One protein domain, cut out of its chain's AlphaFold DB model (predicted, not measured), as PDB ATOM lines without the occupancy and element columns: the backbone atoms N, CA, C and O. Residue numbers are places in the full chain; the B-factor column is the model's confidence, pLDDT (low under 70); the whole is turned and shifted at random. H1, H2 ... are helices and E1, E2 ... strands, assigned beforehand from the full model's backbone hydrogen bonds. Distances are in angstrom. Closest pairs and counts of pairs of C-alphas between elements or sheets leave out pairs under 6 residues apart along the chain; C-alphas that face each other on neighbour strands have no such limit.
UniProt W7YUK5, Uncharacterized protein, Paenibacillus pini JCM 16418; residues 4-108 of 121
ATOM      1  N   LYS A   4     179.578 209.273 191.617       69.38
ATOM      2  CA  LYS A   4     178.741 209.713 190.491       69.38
ATOM      3  C   LYS A   4     179.537 210.121 189.246       69.38
ATOM      4  O   LYS A   4     179.159 209.746 188.149       69.38
ATOM      5  N   ILE A   5     180.656 210.834 189.410       74.88
ATOM      6  CA  ILE A   5     181.511 211.246 188.280       74.88
ATOM      7  C   ILE A   5     182.158 210.011 187.637       74.88
ATOM      8  O   ILE A   5     182.271 209.936 186.417       74.88
ATOM      9  N   ALA A   6     182.563 209.021 188.438       71.50
ATOM     10  CA  ALA A   6     183.113 207.772 187.914       71.50
ATOM     11  C   ALA A   6     182.059 206.946 187.165       71.50
ATOM     12  O   ALA A   6     182.332 206.442 186.080       71.50
ATOM     13  N   GLU A   7     180.847 206.843 187.717       74.06
ATOM     14  CA  GLU A   7     179.713 206.168 187.079       74.06
ATOM     15  C   GLU A   7     179.321 206.847 185.759       74.06
ATOM     16  O   GLU A   7     179.108 206.166 184.756       74.06
ATOM     17  N   GLU A   8     179.283 208.181 185.727       80.62
ATOM     18  CA  GLU A   8     179.050 208.971 184.513       80.62
ATOM     19  C   GLU A   8     180.126 208.694 183.458       80.62
ATOM     20  O   GLU A   8     179.792 208.352 182.325       80.62
ATOM     21  N   LYS A   9     181.412 208.742 183.829       80.56
ATOM     22  CA  LYS A   9     182.527 208.444 182.914       80.56
ATOM     23  C   LYS A   9     182.499 207.009 182.392       80.56
ATOM     24  O   LYS A   9     182.749 206.777 181.211       80.56
ATOM     25  N   LEU A  10     182.151 206.040 183.234       77.81
ATOM     26  CA  LEU A  10     182.003 204.648 182.813       77.81
ATOM     27  C   LEU A  10     180.836 204.449 181.857       77.81
ATOM     28  O   LEU A  10     180.963 203.704 180.885       77.81
ATOM     29  N   ASN A  11     179.715 205.123 182.096       77.31
ATOM     30  CA  ASN A  11     178.604 205.124 181.155       77.31
ATOM     31  C   ASN A  11     179.004 205.781 179.825       77.31
ATOM     32  O   ASN A  11     178.663 205.246 178.768       77.31
ATOM     33  N   THR A  12     179.793 206.861 179.849       79.50
ATOM     34  CA  THR A  12     180.373 207.461 178.637       79.50
ATOM     35  C   THR A  12     181.242 206.460 177.880       79.50
ATOM     36  O   THR A  12     181.067 206.300 176.679       79.50
ATOM     37  N   LEU A  13     182.122 205.716 178.551       80.56
ATOM     38  CA  LEU A  13     182.947 204.692 177.895       80.56
ATOM     39  C   LEU A  13     182.134 203.515 177.344       80.56
ATOM     40  O   LEU A  13     182.462 202.986 176.287       80.56
ATOM     41  N   LYS A  14     181.068 203.094 178.032       75.50
ATOM     42  CA  LYS A  14     180.180 202.028 177.538       75.50
ATOM     43  C   LYS A  14     179.413 202.434 176.280       75.50
ATOM     44  O   LYS A  14     179.045 201.562 175.501       75.50
ATOM     45  N   THR A  15     179.141 203.726 176.111       78.31
ATOM     46  CA  THR A  15     178.331 204.250 175.003       78.31
ATOM     47  C   THR A  15     179.173 204.781 173.846       78.31
ATOM     48  O   THR A  15     178.830 204.535 172.697       78.31
ATOM     49  N   ASN A  16     180.282 205.458 174.147       80.81
ATOM     50  CA  ASN A  16     181.102 206.212 173.193       80.81
ATOM     51  C   ASN A  16     182.601 205.856 173.263       80.81
ATOM     52  O   ASN A  16     183.428 206.582 172.709       80.81
ATOM     53  N   GLY A  17     182.977 204.812 174.005       81.50
ATOM     54  CA  GLY A  17     184.362 204.355 174.089       81.50
ATOM     55  C   GLY A  17     184.808 203.629 172.821       81.50
ATOM     56  O   GLY A  17     184.016 202.962 172.156       81.50
ATOM     57  N   VAL A  18     186.094 203.745 172.511       84.31
ATOM     58  CA  VAL A  18     186.758 203.085 171.385       84.31
ATOM     59  C   VAL A  18     187.661 201.976 171.929       84.31
ATOM     60  O   VAL A  18     188.207 202.091 173.027       84.31
ATOM     61  N   LYS A  19     187.779 200.882 171.174       84.94
ATOM     62  CA  LYS A  19     188.715 199.782 171.438       84.94
ATOM     63  C   LYS A  19     189.855 199.816 170.435       84.94
ATOM     64  O   LYS A  19     189.649 200.237 169.297       84.94
ATOM     65  N   LEU A  20     191.011 199.302 170.845       80.44
ATOM     66  CA  LEU A  20     192.102 199.032 169.917       80.44
ATOM     67  C   LEU A  20     191.695 197.929 168.929       80.44
ATOM     68  O   LEU A  20     191.005 196.970 169.285       80.44
ATOM     69  N   THR A  21     192.103 198.082 167.675       80.00
ATOM     70  CA  THR A  21     192.003 197.033 166.653       80.00
ATOM     71  C   THR A  21     193.140 196.025 166.818       80.00
ATOM     72  O   THR A  21     194.166 196.342 167.413       80.00
ATOM     73  N   SER A  22     192.999 194.823 166.250       81.56
ATOM     74  CA  SER A  22     194.034 193.782 166.346       81.56
ATOM     75  C   SER A  22     195.407 194.255 165.861       81.56
ATOM     76  O   SER A  22     196.389 194.019 166.548       81.56
ATOM     77  N   LYS A  23     195.470 195.018 164.759       78.19
ATOM     78  CA  LYS A  23     196.730 195.587 164.246       78.19
ATOM     79  C   LYS A  23     197.419 196.516 165.247       78.19
ATOM     80  O   LYS A  23     198.637 196.511 165.365       78.19
ATOM     81  N   GLN A  24     196.633 197.333 165.949       77.75
ATOM     82  CA  GLN A  24     197.145 198.302 166.922       77.75
ATOM     83  C   GLN A  24     197.686 197.598 168.166       77.75
ATOM     84  O   GLN A  24     198.701 198.020 168.705       77.75
ATOM     85  N   ILE A  25     197.029 196.517 168.590       81.56
ATOM     86  CA  ILE A  25     197.511 195.666 169.681       81.56
ATOM     87  C   ILE A  25     198.841 195.024 169.276       81.56
ATOM     88  O   ILE A  25     199.833 195.215 169.969       81.56
ATOM     89  N   SER A  26     198.896 194.384 168.103       80.06
ATOM     90  CA  SER A  26     200.125 193.759 167.599       80.06
ATOM     91  C   SER A  26     201.283 194.747 167.462       80.06
ATOM     92  O   SER A  26     202.420 194.409 167.774       80.06
ATOM     93  N   TYR A  27     201.010 195.987 167.048       79.94
ATOM     94  CA  TYR A  27     202.039 197.021 167.007       79.94
ATOM     95  C   TYR A  27     202.628 197.303 168.394       79.94
ATOM     96  O   TYR A  27     203.852 197.345 168.538       79.94
ATOM     97  N   LEU A  28     201.761 197.522 169.392       79.00
ATOM     98  CA  LEU A  28     202.188 197.824 170.756       79.00
ATOM     99  C   LEU A  28     203.016 196.671 171.329       79.00
ATOM    100  O   LEU A  28     204.090 196.927 171.864       79.00
ATOM    101  N   ASP A  29     202.575 195.431 171.115       79.62
ATOM    102  CA  ASP A  29     203.276 194.224 171.569       79.62
ATOM    103  C   ASP A  29     204.653 194.037 170.905       79.62
ATOM    104  O   ASP A  29     205.566 193.483 171.514       79.62
ATOM    105  N   ASN A  30     204.823 194.491 169.657       78.25
ATOM    106  CA  ASN A  30     206.089 194.369 168.925       78.25
ATOM    107  C   ASN A  30     207.110 195.468 169.273       78.25
ATOM    108  O   ASN A  30     208.314 195.244 169.137       78.25
ATOM    109  N   HIS A  31     206.650 196.664 169.654       78.06
ATOM    110  CA  HIS A  31     207.505 197.855 169.798       78.06
ATOM    111  C   HIS A  31     207.705 198.311 171.245       78.06
ATOM    112  O   HIS A  31     208.632 199.078 171.518       78.06
ATOM    113  N   TYR A  32     206.857 197.852 172.157       76.75
ATOM    114  CA  TYR A  32     206.921 198.159 173.578       76.75
ATOM    115  C   TYR A  32     206.936 196.869 174.392       76.75
ATOM    116  O   TYR A  32     206.769 195.776 173.853       76.75
ATOM    117  N   ASP A  33     207.167 196.996 175.698       75.44
ATOM    118  CA  ASP A  33     207.001 195.853 176.586       75.44
ATOM    119  C   ASP A  33     205.549 195.352 176.482       75.44
ATOM    120  O   ASP A  33     204.628 196.177 176.491       75.44
ATOM    121  N   PRO A  34     205.335 194.030 176.340       71.88
ATOM    122  CA  PRO A  34     204.015 193.467 176.097       71.88
ATOM    123  C   PRO A  34     203.070 193.802 177.248       71.88
ATOM    124  O   PRO A  34     203.438 193.709 178.420       71.88
ATOM    125  N   ILE A  35     201.841 194.179 176.896       75.56
ATOM    126  CA  ILE A  35     200.829 194.627 177.852       75.56
ATOM    127  C   ILE A  35     199.699 193.610 177.862       75.56
ATOM    128  O   ILE A  35     199.018 193.395 176.857       75.56
ATOM    129  N   ASP A  36     199.445 193.021 179.023       81.44
ATOM    130  CA  ASP A  36     198.446 191.970 179.134       81.44
ATOM    131  C   ASP A  36     197.013 192.512 178.983       81.44
ATOM    132  O   ASP A  36     196.572 193.454 179.653       81.44
ATOM    133  N   ASN A  37     196.231 191.821 178.150       82.50
ATOM    134  CA  ASN A  37     194.805 192.059 177.909       82.50
ATOM    135  C   ASN A  37     194.471 193.435 177.296       82.50
ATOM    136  O   ASN A  37     193.438 194.034 177.633       82.50
ATOM    137  N   LEU A  38     195.298 193.949 176.379       81.69
ATOM    138  CA  LEU A  38     195.018 195.183 175.627       81.69
ATOM    139  C   LEU A  38     193.666 195.169 174.895       81.69
ATOM    140  O   LEU A  38     193.032 196.213 174.746       81.69
ATOM    141  N   GLU A  39     193.154 194.005 174.495       84.81
ATOM    142  CA  GLU A  39     191.832 193.847 173.874       84.81
ATOM    143  C   GLU A  39     190.656 194.234 174.797       84.81
ATOM    144  O   GLU A  39     189.520 194.488 174.348       84.81
ATOM    145  N   SER A  40     190.921 194.276 176.105       84.44
ATOM    146  CA  SER A  40     189.977 194.729 177.123       84.44
ATOM    147  C   SER A  40     189.990 196.250 177.305       84.44
ATOM    148  O   SER A  40     189.001 196.793 177.805       84.44
ATOM    149  N   LEU A  41     191.046 196.939 176.850       86.00
ATOM    150  CA  LEU A  41     191.198 198.381 177.000       86.00
ATOM    151  C   LEU A  41     190.152 199.125 176.166       86.00
ATOM    152  O   LEU A  41     190.081 199.023 174.939       86.00
ATOM    153  N   VAL A  42     189.340 199.913 176.861       87.19
ATOM    154  CA  VAL A  42     188.395 200.852 176.263       87.19
ATOM    155  C   VAL A  42     188.804 202.253 176.660       87.19
ATOM    156  O   VAL A  42     188.991 202.530 177.845       87.19
ATOM    157  N   PHE A  43     188.889 203.147 175.686       85.25
ATOM    158  CA  PHE A  43     189.296 204.520 175.928       85.25
ATOM    159  C   PHE A  43     188.338 205.528 175.300       85.25
ATOM    160  O   PHE A  43     187.643 205.259 174.323       85.25
ATOM    161  N   HIS A  44     188.275 206.707 175.904       86.12
ATOM    162  CA  HIS A  44     187.529 207.859 175.419       86.12
ATOM    163  C   HIS A  44     188.378 209.093 175.672       86.12
ATOM    164  O   HIS A  44     188.930 209.238 176.760       86.12
ATOM    165  N   TRP A  45     188.481 209.988 174.696       80.62
ATOM    166  CA  TRP A  45     189.274 211.197 174.853       80.62
ATOM    167  C   TRP A  45     188.532 212.427 174.357       80.62
ATOM    168  O   TRP A  45     187.765 212.399 173.395       80.62
ATOM    169  N   THR A  46     188.846 213.539 174.997       82.06
ATOM    170  CA  THR A  46     188.500 214.889 174.579       82.06
ATOM    171  C   THR A  46     189.800 215.701 174.475       82.06
ATOM    172  O   THR A  46     190.895 215.173 174.691       82.06
ATOM    173  N   PRO A  47     189.746 216.986 174.098       80.75
ATOM    174  CA  PRO A  47     190.911 217.862 174.205       80.75
ATOM    175  C   PRO A  47     191.425 218.071 175.641       80.75
ATOM    176  O   PRO A  47     192.555 218.526 175.799       80.75
ATOM    177  N   GLU A  48     190.611 217.785 176.660       82.25
ATOM    178  CA  GLU A  48     190.896 218.117 178.065       82.25
ATOM    179  C   GLU A  48     191.114 216.890 178.954       82.25
ATOM    180  O   GLU A  48     191.749 217.002 179.997       82.25
ATOM    181  N   GLU A  49     190.611 215.725 178.548       83.31
ATOM    182  CA  GLU A  49     190.703 214.496 179.332       83.31
ATOM    183  C   GLU A  49     190.850 213.259 178.447       83.31
ATOM    184  O   GLU A  49     190.253 213.164 177.373       83.31
ATOM    185  N   LEU A  50     191.599 212.282 178.943       83.38
ATOM    186  CA  LEU A  50     191.635 210.907 178.466       83.38
ATOM    187  C   LEU A  50     191.103 210.007 179.581       83.38
ATOM    188  O   LEU A  50     191.486 210.120 180.742       83.38
ATOM    189  N   ILE A  51     190.197 209.111 179.228       84.62
ATOM    190  CA  ILE A  51     189.590 208.152 180.138       84.62
ATOM    191  C   ILE A  51     189.923 206.757 179.622       84.62
ATOM    192  O   ILE A  51     189.594 206.440 178.480       84.62
ATOM    193  N   LEU A  52     190.530 205.931 180.467       85.38
ATOM    194  CA  LEU A  52     190.882 204.542 180.185       85.38
ATOM    195  C   LEU A  52     190.086 203.609 181.102       85.38
ATOM    196  O   LEU A  52     189.885 203.900 182.284       85.38
ATOM    197  N   ARG A  53     189.638 202.474 180.567       86.12
ATOM    198  CA  ARG A  53     188.966 201.409 181.315       86.12
ATOM    199  C   ARG A  53     189.497 200.053 180.892       86.12
ATOM    200  O   ARG A  53     189.366 199.689 179.729       86.12
ATOM    201  N   ALA A  54     190.029 199.318 181.858       85.12
ATOM    202  CA  ALA A  54     190.487 197.938 181.726       85.12
ATOM    203  C   ALA A  54     190.596 197.306 183.125       85.12
ATOM    204  O   ALA A  54     190.145 197.894 184.113       85.12
ATOM    205  N   SER A  55     191.197 196.121 183.236       84.38
ATOM    206  CA  SER A  55     191.612 195.592 184.540       84.38
ATOM    207  C   SER A  55     192.664 196.510 185.193       84.38
ATOM    208  O   SER A  55     193.343 197.277 184.511       84.38
ATOM    209  N   ASN A  56     192.815 196.454 186.520       80.31
ATOM    210  CA  ASN A  56     193.837 197.254 187.212       80.31
ATOM    211  C   ASN A  56     195.264 196.872 186.786       80.31
ATOM    212  O   ASN A  56     196.145 197.719 186.788       80.31
ATOM    213  N   GLU A  57     195.486 195.600 186.461       82.62
ATOM    214  CA  GLU A  57     196.781 195.096 185.994       82.62
ATOM    215  C   GLU A  57     197.083 195.672 184.611       82.62
ATOM    216  O   GLU A  57     198.041 196.420 184.474       82.62
ATOM    217  N   THR A  58     196.157 195.517 183.658       83.88
ATOM    218  CA  THR A  58     196.272 196.108 182.315       83.88
ATOM    219  C   THR A  58     196.520 197.611 182.362       83.88
ATOM    220  O   THR A  58     197.358 198.107 181.627       83.88
ATOM    221  N   LEU A  59     195.817 198.363 183.220       81.19
ATOM    222  CA  LEU A  59     196.032 199.810 183.326       81.19
ATOM    223  C   LEU A  59     197.427 200.178 183.861       81.19
ATOM    224  O   LEU A  59     197.959 201.207 183.458       81.19
ATOM    225  N   LYS A  60     198.013 199.360 184.742       78.69
ATOM    226  CA  LYS A  60     199.369 199.569 185.279       78.69
ATOM    227  C   LYS A  60     200.458 199.161 184.296       78.69
ATOM    228  O   LYS A  60     201.463 199.852 184.164       78.69
ATOM    229  N   ASP A  61     200.251 198.053 183.599       78.94
ATOM    230  CA  ASP A  61     201.163 197.619 182.542       78.94
ATOM    231  C   ASP A  61     201.154 198.656 181.410       78.94
ATOM    232  O   ASP A  61     202.194 199.028 180.874       78.94
ATOM    233  N   PHE A  62     199.981 199.233 181.134       75.06
ATOM    234  CA  PHE A  62     199.815 200.318 180.176       75.06
ATOM    235  C   PHE A  62     200.449 201.646 180.621       75.06
ATOM    236  O   PHE A  62     200.963 202.384 179.785       75.06
ATOM    237  N   GLU A  63     200.465 201.951 181.923       72.81
ATOM    238  CA  GLU A  63     201.274 203.047 182.487       72.81
ATOM    239  C   GLU A  63     202.777 202.842 182.249       72.81
ATOM    240  O   GLU A  63     203.527 203.797 182.332       72.81
ATOM    241  N   SER A  64     203.244 201.631 181.949       66.25
ATOM    242  CA  SER A  64     204.679 201.340 181.838       66.25
ATOM    243  C   SER A  64     205.207 201.355 180.397       66.25
ATOM    244  O   SER A  64     206.382 201.051 180.171       66.25
ATOM    245  N   ILE A  65     204.386 201.732 179.407       68.62
ATOM    246  CA  ILE A  65     204.794 201.782 177.991       68.62
ATOM    247  C   ILE A  65     206.017 202.689 177.828       68.62
ATOM    248  O   ILE A  65     205.950 203.888 178.087       68.62
ATOM    249  N   ALA A  66     207.141 202.118 177.379       57.03
ATOM    250  CA  ALA A  66     208.415 202.824 177.183       57.03
ATOM    251  C   ALA A  66     208.867 203.685 178.384       57.03
ATOM    252  O   ALA A  66     209.502 204.726 178.198       57.03
ATOM    253  N   GLY A  67     208.554 203.261 179.616       60.16
ATOM    254  CA  GLY A  67     208.914 204.003 180.830       60.16
ATOM    255  C   GLY A  67     208.190 205.347 180.979       60.16
ATOM    256  O   GLY A  67     208.705 206.243 181.652       60.16
ATOM    257  N   TYR A  68     207.041 205.508 180.318       66.44
ATOM    258  CA  TYR A  68     206.209 206.701 180.396       66.44
ATOM    259  C   TYR A  68     205.192 206.610 181.534       66.44
ATOM    260  O   TYR A  68     204.060 206.197 181.320       66.44
ATOM    261  N   ASP A  69     205.552 207.081 182.724       70.81
ATOM    262  CA  ASP A  69     204.577 207.189 183.809       70.81
ATOM    263  C   ASP A  69     203.618 208.363 183.550       70.81
ATOM    264  O   ASP A  69     204.041 209.521 183.463       70.81
ATOM    265  N   PHE A  70     202.310 208.088 183.476       70.56
ATOM    266  CA  PHE A  70     201.297 209.146 183.441       70.56
ATOM    267  C   PHE A  70     201.453 210.067 184.660       70.56
ATOM    268  O   PHE A  70     201.589 209.606 185.793       70.56
ATOM    269  N   SER A  71     201.414 211.385 184.456       60.47
ATOM    270  CA  SER A  71     201.518 212.360 185.544       60.47
ATOM    271  C   SER A  71     200.249 212.331 186.405       60.47
ATOM    272  O   SER A  71     199.197 212.890 186.087       60.47
ATOM    273  N   ILE A  72     200.336 211.632 187.534       54.44
ATOM    274  CA  ILE A  72     199.214 211.383 188.442       54.44
ATOM    275  C   ILE A  72     199.002 212.570 189.401       54.44
ATOM    276  O   ILE A  72     198.921 212.407 190.618       54.44
ATOM    277  N   ASP A  73     198.922 213.797 188.883       45.53
ATOM    278  CA  ASP A  73     198.745 214.999 189.721       45.53
ATOM    279  C   ASP A  73     197.351 215.073 190.384       45.53
ATOM    280  O   ASP A  73     197.109 215.851 191.310       45.53
ATOM    281  N   LEU A  74     196.428 214.198 189.981       45.22
ATOM    282  CA  LEU A  74     195.209 213.869 190.712       45.22
ATOM    283  C   LEU A  74     195.220 212.365 190.945       45.22
ATOM    284  O   LEU A  74     195.196 211.617 189.972       45.22
ATOM    285  N   ALA A  75     195.255 211.941 192.216       40.22
ATOM    286  CA  ALA A  75     195.270 210.533 192.615       40.22
ATOM    287  C   ALA A  75     194.379 209.699 191.675       40.22
ATOM    288  O   ALA A  75     193.215 210.081 191.487       40.22
ATOM    289  N   PRO A  76     194.903 208.609 191.084       50.28
ATOM    290  CA  PRO A  76     194.200 207.884 190.042       50.28
ATOM    291  C   PRO A  76     192.867 207.477 190.639       50.28
ATOM    292  O   PRO A  76     192.811 206.875 191.719       50.28
ATOM    293  N   LEU A  77     191.776 207.889 189.998       52.81
ATOM    294  CA  LEU A  77     190.445 207.562 190.478       52.81
ATOM    295  C   LEU A  77     190.159 206.097 190.131       52.81
ATOM    296  O   LEU A  77     189.287 205.813 189.316       52.81
ATOM    297  N   PHE A  78     190.896 205.178 190.761       52.75
ATOM    298  CA  PHE A  78     190.675 203.743 190.710       52.75
ATOM    299  C   PHE A  78     189.340 203.438 191.385       52.75
ATOM    300  O   PHE A  78     189.260 203.083 192.563       52.75
ATOM    301  N   VAL A  79     188.253 203.613 190.646       53.91
ATOM    302  CA  VAL A  79     186.942 203.155 191.088       53.91
ATOM    303  C   VAL A  79     186.800 201.729 190.605       53.91
ATOM    304  O   VAL A  79     186.452 201.478 189.455       53.91
ATOM    305  N   LYS A  80     187.114 200.789 191.499       52.22
ATOM    306  CA  LYS A  80     186.885 199.368 191.263       52.22
ATOM    307  C   LYS A  80     185.381 199.132 191.138       52.22
ATOM    308  O   LYS A  80     184.652 199.253 192.123       52.22
ATOM    309  N   LEU A  81     184.921 198.790 189.942       54.88
ATOM    310  CA  LEU A  81     183.531 198.426 189.676       54.88
ATOM    311  C   LEU A  81     183.505 196.989 189.170       54.88
ATOM    312  O   LEU A  81     183.521 196.716 187.974       54.88
ATOM    313  N   GLY A  82     183.514 196.058 190.125       61.09
ATOM    314  CA  GLY A  82     183.701 194.635 189.850       61.09
ATOM    315  C   GLY A  82     185.171 194.312 189.573       61.09
ATOM    316  O   GLY A  82     186.022 194.542 190.436       61.09
ATOM    317  N   GLU A  83     185.449 193.764 188.391       65.56
ATOM    318  CA  GLU A  83     186.798 193.393 187.932       65.56
ATOM    319  C   GLU A  83     187.485 194.514 187.130       65.56
ATOM    320  O   GLU A  83     188.700 194.494 186.952       65.56
ATOM    321  N   GLU A  84     186.730 195.533 186.703       69.88
ATOM    322  CA  GLU A  84     187.243 196.656 185.917       69.88
ATOM    323  C   GLU A  84     187.658 197.844 186.803       69.88
ATOM    324  O   GLU A  84     187.126 198.080 187.895       69.88
ATOM    325  N   SER A  85     188.614 198.615 186.293       77.56
ATOM    326  CA  SER A  85     189.137 199.857 186.853       77.56
ATOM    327  C   SER A  85     189.032 200.985 185.828       77.56
ATOM    328  O   SER A  85     189.011 200.755 184.618       77.56
ATOM    329  N   LEU A  86     188.940 202.214 186.329       79.62
ATOM    330  CA  LEU A  86     188.909 203.438 185.535       79.62
ATOM    331  C   LEU A  86     190.158 204.261 185.853       79.62
ATOM    332  O   LEU A  86     190.492 204.433 187.025       79.62
ATOM    333  N   MET A  87     190.790 204.817 184.829       80.06
ATOM    334  CA  MET A  87     191.841 205.822 184.953       80.06
ATOM    335  C   MET A  87     191.436 207.070 184.176       80.06
ATOM    336  O   MET A  87     190.886 206.983 183.080       80.06
ATOM    337  N   VAL A  88     191.664 208.238 184.773       79.94
ATOM    338  CA  VAL A  88     191.354 209.537 184.167       79.94
ATOM    339  C   VAL A  88     192.630 210.359 184.151       79.94
ATOM    340  O   VAL A  88     193.190 210.646 185.206       79.94
ATOM    341  N   VAL A  89     193.057 210.738 182.957       79.19
ATOM    342  CA  VAL A  89     194.273 211.494 182.680       79.19
ATOM    343  C   VAL A  89     193.860 212.880 182.190       79.19
ATOM    344  O   VAL A  89     193.153 213.002 181.193       79.19
ATOM    345  N   ASN A  90     194.286 213.926 182.900       78.12
ATOM    346  CA  ASN A  90     193.932 215.325 182.602       78.12
ATOM    347  C   ASN A  90     195.142 216.176 182.183       78.12
ATOM    348  O   ASN A  90     195.010 217.374 181.923       78.12
ATOM    349  N   SER A  91     196.336 215.587 182.155       82.31
ATOM    350  CA  SER A  91     197.541 216.264 181.686       82.31
ATOM    351  C   SER A  91     197.514 216.351 180.165       82.31
ATOM    352  O   SER A  91     197.339 215.352 179.471       82.31
ATOM    353  N   LYS A  92     197.673 217.565 179.631       81.56
ATOM    354  CA  LYS A  92     197.683 217.780 178.180       81.56
ATOM    355  C   LYS A  92     198.828 217.033 177.510       81.56
ATOM    356  O   LYS A  92     198.614 216.499 176.428       81.56
ATOM    357  N   ASP A  93     199.992 216.992 178.149       80.88
ATOM    358  CA  ASP A  93     201.175 216.328 177.607       80.88
ATOM    359  C   ASP A  93     200.953 214.812 177.566       80.88
ATOM    360  O   ASP A  93     201.158 214.201 176.523       80.88
ATOM    361  N   ASP A  94     200.370 214.240 178.622       80.12
ATOM    362  CA  ASP A  94     199.989 212.823 178.682       80.12
ATOM    363  C   ASP A  94     198.941 212.439 177.635       80.12
ATOM    364  O   ASP A  94     199.049 211.411 176.965       80.12
ATOM    365  N   ILE A  95     197.920 213.281 177.463       80.06
ATOM    366  CA  ILE A  95     196.884 213.072 176.448       80.06
ATOM    367  C   ILE A  95     197.494 213.167 175.042       80.06
ATOM    368  O   ILE A  95     197.093 212.417 174.152       80.06
ATOM    369  N   GLN A  96     198.437 214.088 174.814       78.69
ATOM    370  CA  GLN A  96     199.136 214.225 173.533       78.69
ATOM    371  C   GLN A  96     200.079 213.052 173.270       78.69
ATOM    372  O   GLN A  96     200.084 212.538 172.157       78.69
ATOM    373  N   PHE A  97     200.807 212.581 174.279       78.75
ATOM    374  CA  PHE A  97     201.643 211.392 174.174       78.75
ATOM    375  C   PHE A  97     200.804 210.162 173.826       78.75
ATOM    376  O   PHE A  97     201.088 209.488 172.839       78.75
ATOM    377  N   PHE A  98     199.701 209.926 174.548       76.94
ATOM    378  CA  PHE A  98     198.762 208.852 174.218       76.94
ATOM    379  C   PHE A  98     198.224 208.999 172.791       76.94
ATOM    380  O   PHE A  98     198.118 208.021 172.052       76.94
ATOM    381  N   LYS A  99     197.923 210.229 172.361       75.31
ATOM    382  CA  LYS A  99     197.538 210.495 170.973       75.31
ATOM    383  C   LYS A  99     198.628 210.111 169.979       75.31
ATOM    384  O   LYS A  99     198.322 209.434 169.014       75.31
ATOM    385  N   GLN A 100     199.879 210.462 170.218       72.81
ATOM    386  CA  GLN A 100     200.963 210.161 169.284       72.81
ATOM    387  C   GLN A 100     201.320 208.670 169.260       72.81
ATOM    388  O   GLN A 100     201.491 208.089 168.193       72.81
ATOM    389  N   VAL A 101     201.388 208.024 170.423       72.00
ATOM    390  CA  VAL A 101     201.780 206.611 170.527       72.00
ATOM    391  C   VAL A 101     200.654 205.672 170.126       72.00
ATOM    392  O   VAL A 101     200.910 204.631 169.539       72.00
ATOM    393  N   VAL A 102     199.407 206.013 170.434       68.81
ATOM    394  CA  VAL A 102     198.281 205.097 170.228       68.81
ATOM    395  C   VAL A 102     197.425 205.553 169.054       68.81
ATOM    396  O   VAL A 102     197.067 204.723 168.229       68.81
ATOM    397  N   ILE A 103     197.124 206.856 168.935       63.94
ATOM    398  CA  ILE A 103     196.156 207.420 167.969       63.94
ATOM    399  C   ILE A 103     196.752 207.754 166.594       63.94
ATOM    400  O   ILE A 103     196.091 207.496 165.585       63.94
ATOM    401  N   ASP A 104     197.974 208.275 166.511       59.47
ATOM    402  CA  ASP A 104     198.626 208.540 165.218       59.47
ATOM    403  C   ASP A 104     198.970 207.224 164.505       59.47
ATOM    404  O   ASP A 104     198.816 207.111 163.288       59.47
ATOM    405  N   ILE A 105     199.264 206.171 165.274       59.22
ATOM    406  CA  ILE A 105     199.349 204.785 164.794       59.22
ATOM    407  C   ILE A 105     197.992 204.301 164.253       59.22
ATOM    408  O   ILE A 105     197.948 203.580 163.260       59.22
ATOM    409  N   MET A 106     196.862 204.754 164.819       56.41
ATOM    410  CA  MET A 106     195.519 204.390 164.336       56.41
ATOM    411  C   MET A 106     195.161 204.937 162.950       56.41
ATOM    412  O   MET A 106     194.209 204.439 162.348       56.41
ATOM    413  N   HIS A 107     195.863 205.961 162.461       56.97
ATOM    414  CA  HIS A 107     195.584 206.580 161.160       56.97
ATOM    415  C   HIS A 107     196.616 206.211 160.094       56.97
ATOM    416  O   HIS A 107     196.437 206.569 158.930       56.97
ATOM    417  N   ASN A 108     197.676 205.497 160.474       60.06
ATOM    418  CA  ASN A 108     198.719 205.103 159.548       60.06
ATOM    419  C   ASN A 108     198.316 203.801 158.838       60.06
ATOM    420  O   ASN A 108     198.202 202.744 159.456       60.06
TER     421      ASN A 108
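AT A GLANCE: This is residues 4 to 108 of the 121 residues of an uncharacterized protein of Paenibacillus pini JCM 16418 (UniProt W7YUK5). A small sheet of three strands has H1 running across one face and H3 over the other, while H4 comes in at one end of the strands and H2 lies off the sheet, near H4. Residues 64 to 84 make a long loop with no named element, and residues 18 to 19 form a short antiparallel pairing with residues 42 to 43 of E1. The printed part has 105 residues with four named helices and three named strands, in the order H1 H2 E1 E2 H3 E3 H4; the sheet runs E1, E2, E3, all antiparallel, and the class is mixed, helices and strands. The whole is compact, with a radius of gyration of the C-alphas of 12.8 A and spans of 37 by 27 by 23 A.

HOW THE PARTS SIT: H1, residues 4 to 16, is on the sheet of E1, residues 42 to 45, E2, residues 50 to 54, and E3, residues 85 to 89. Its height over the sheet is 9.2 A, and it runs across the strands, at 84 degrees to E2 on the local plane. Its closest C-alphas to E1 are those of Leu 13 and His 44, 6.1 A apart. H2, residues 22 to 31, is not on the sheet. E1 and E2 form a hairpin, with N 44 and O 51 within hydrogen-bond range at 2.9 A. E2 and E3 are antiparallel at 162 degrees, with N 52 and O 87 within range at 2.8 A. H3, residues 56 to 63, is on the face opposite to H1, along the strands at 26 degrees to E2 on the local plane; the closest C-alphas of H3 and E3, Asn 56 and Ser 85, are 5.4 A apart. H4, residues 92 to 103, is on the sheet too, and its closest C-alphas to E2 are those of Ile 95 and Leu 50, 6.0 A apart. With H3 and H4 on one face and H1 on the other, there are three layers, helices on both faces of a sheet. H2 and H4 are close but not clearly touching, with the C-alphas of Gln 24 and Val 102 7.6 A apart. In H1, H2, H3 and H4, every O i to N i+4 pair is within hydrogen-bond range.

IN THESE COORDINATES: H1 begins at C-alpha 4, (178.741, 209.713, 190.491), and is 17.8 A long. H2 is 14.5 A, E1 10.5 A, E2 13.4 A, H3 10.5 A and E3 13.4 A long. E2 begins at C-alpha 50, (191.635, 210.907, 178.466). H4, 14.6 A long, ends at C-alpha 103, (196.156, 207.420, 167.969).

THE WHOLE: The two C-alphas farthest apart, those of Lys 4 and Asn 30, are 38.1 A apart. The printed part has no cut, and the link from H3 to E3, 21 residues, is long. The mean pLDDT of the printed part is 74.2, and it is under 70 at residue 4, residues 64 to 68, residues 71 to 84 and residues 102 to 108.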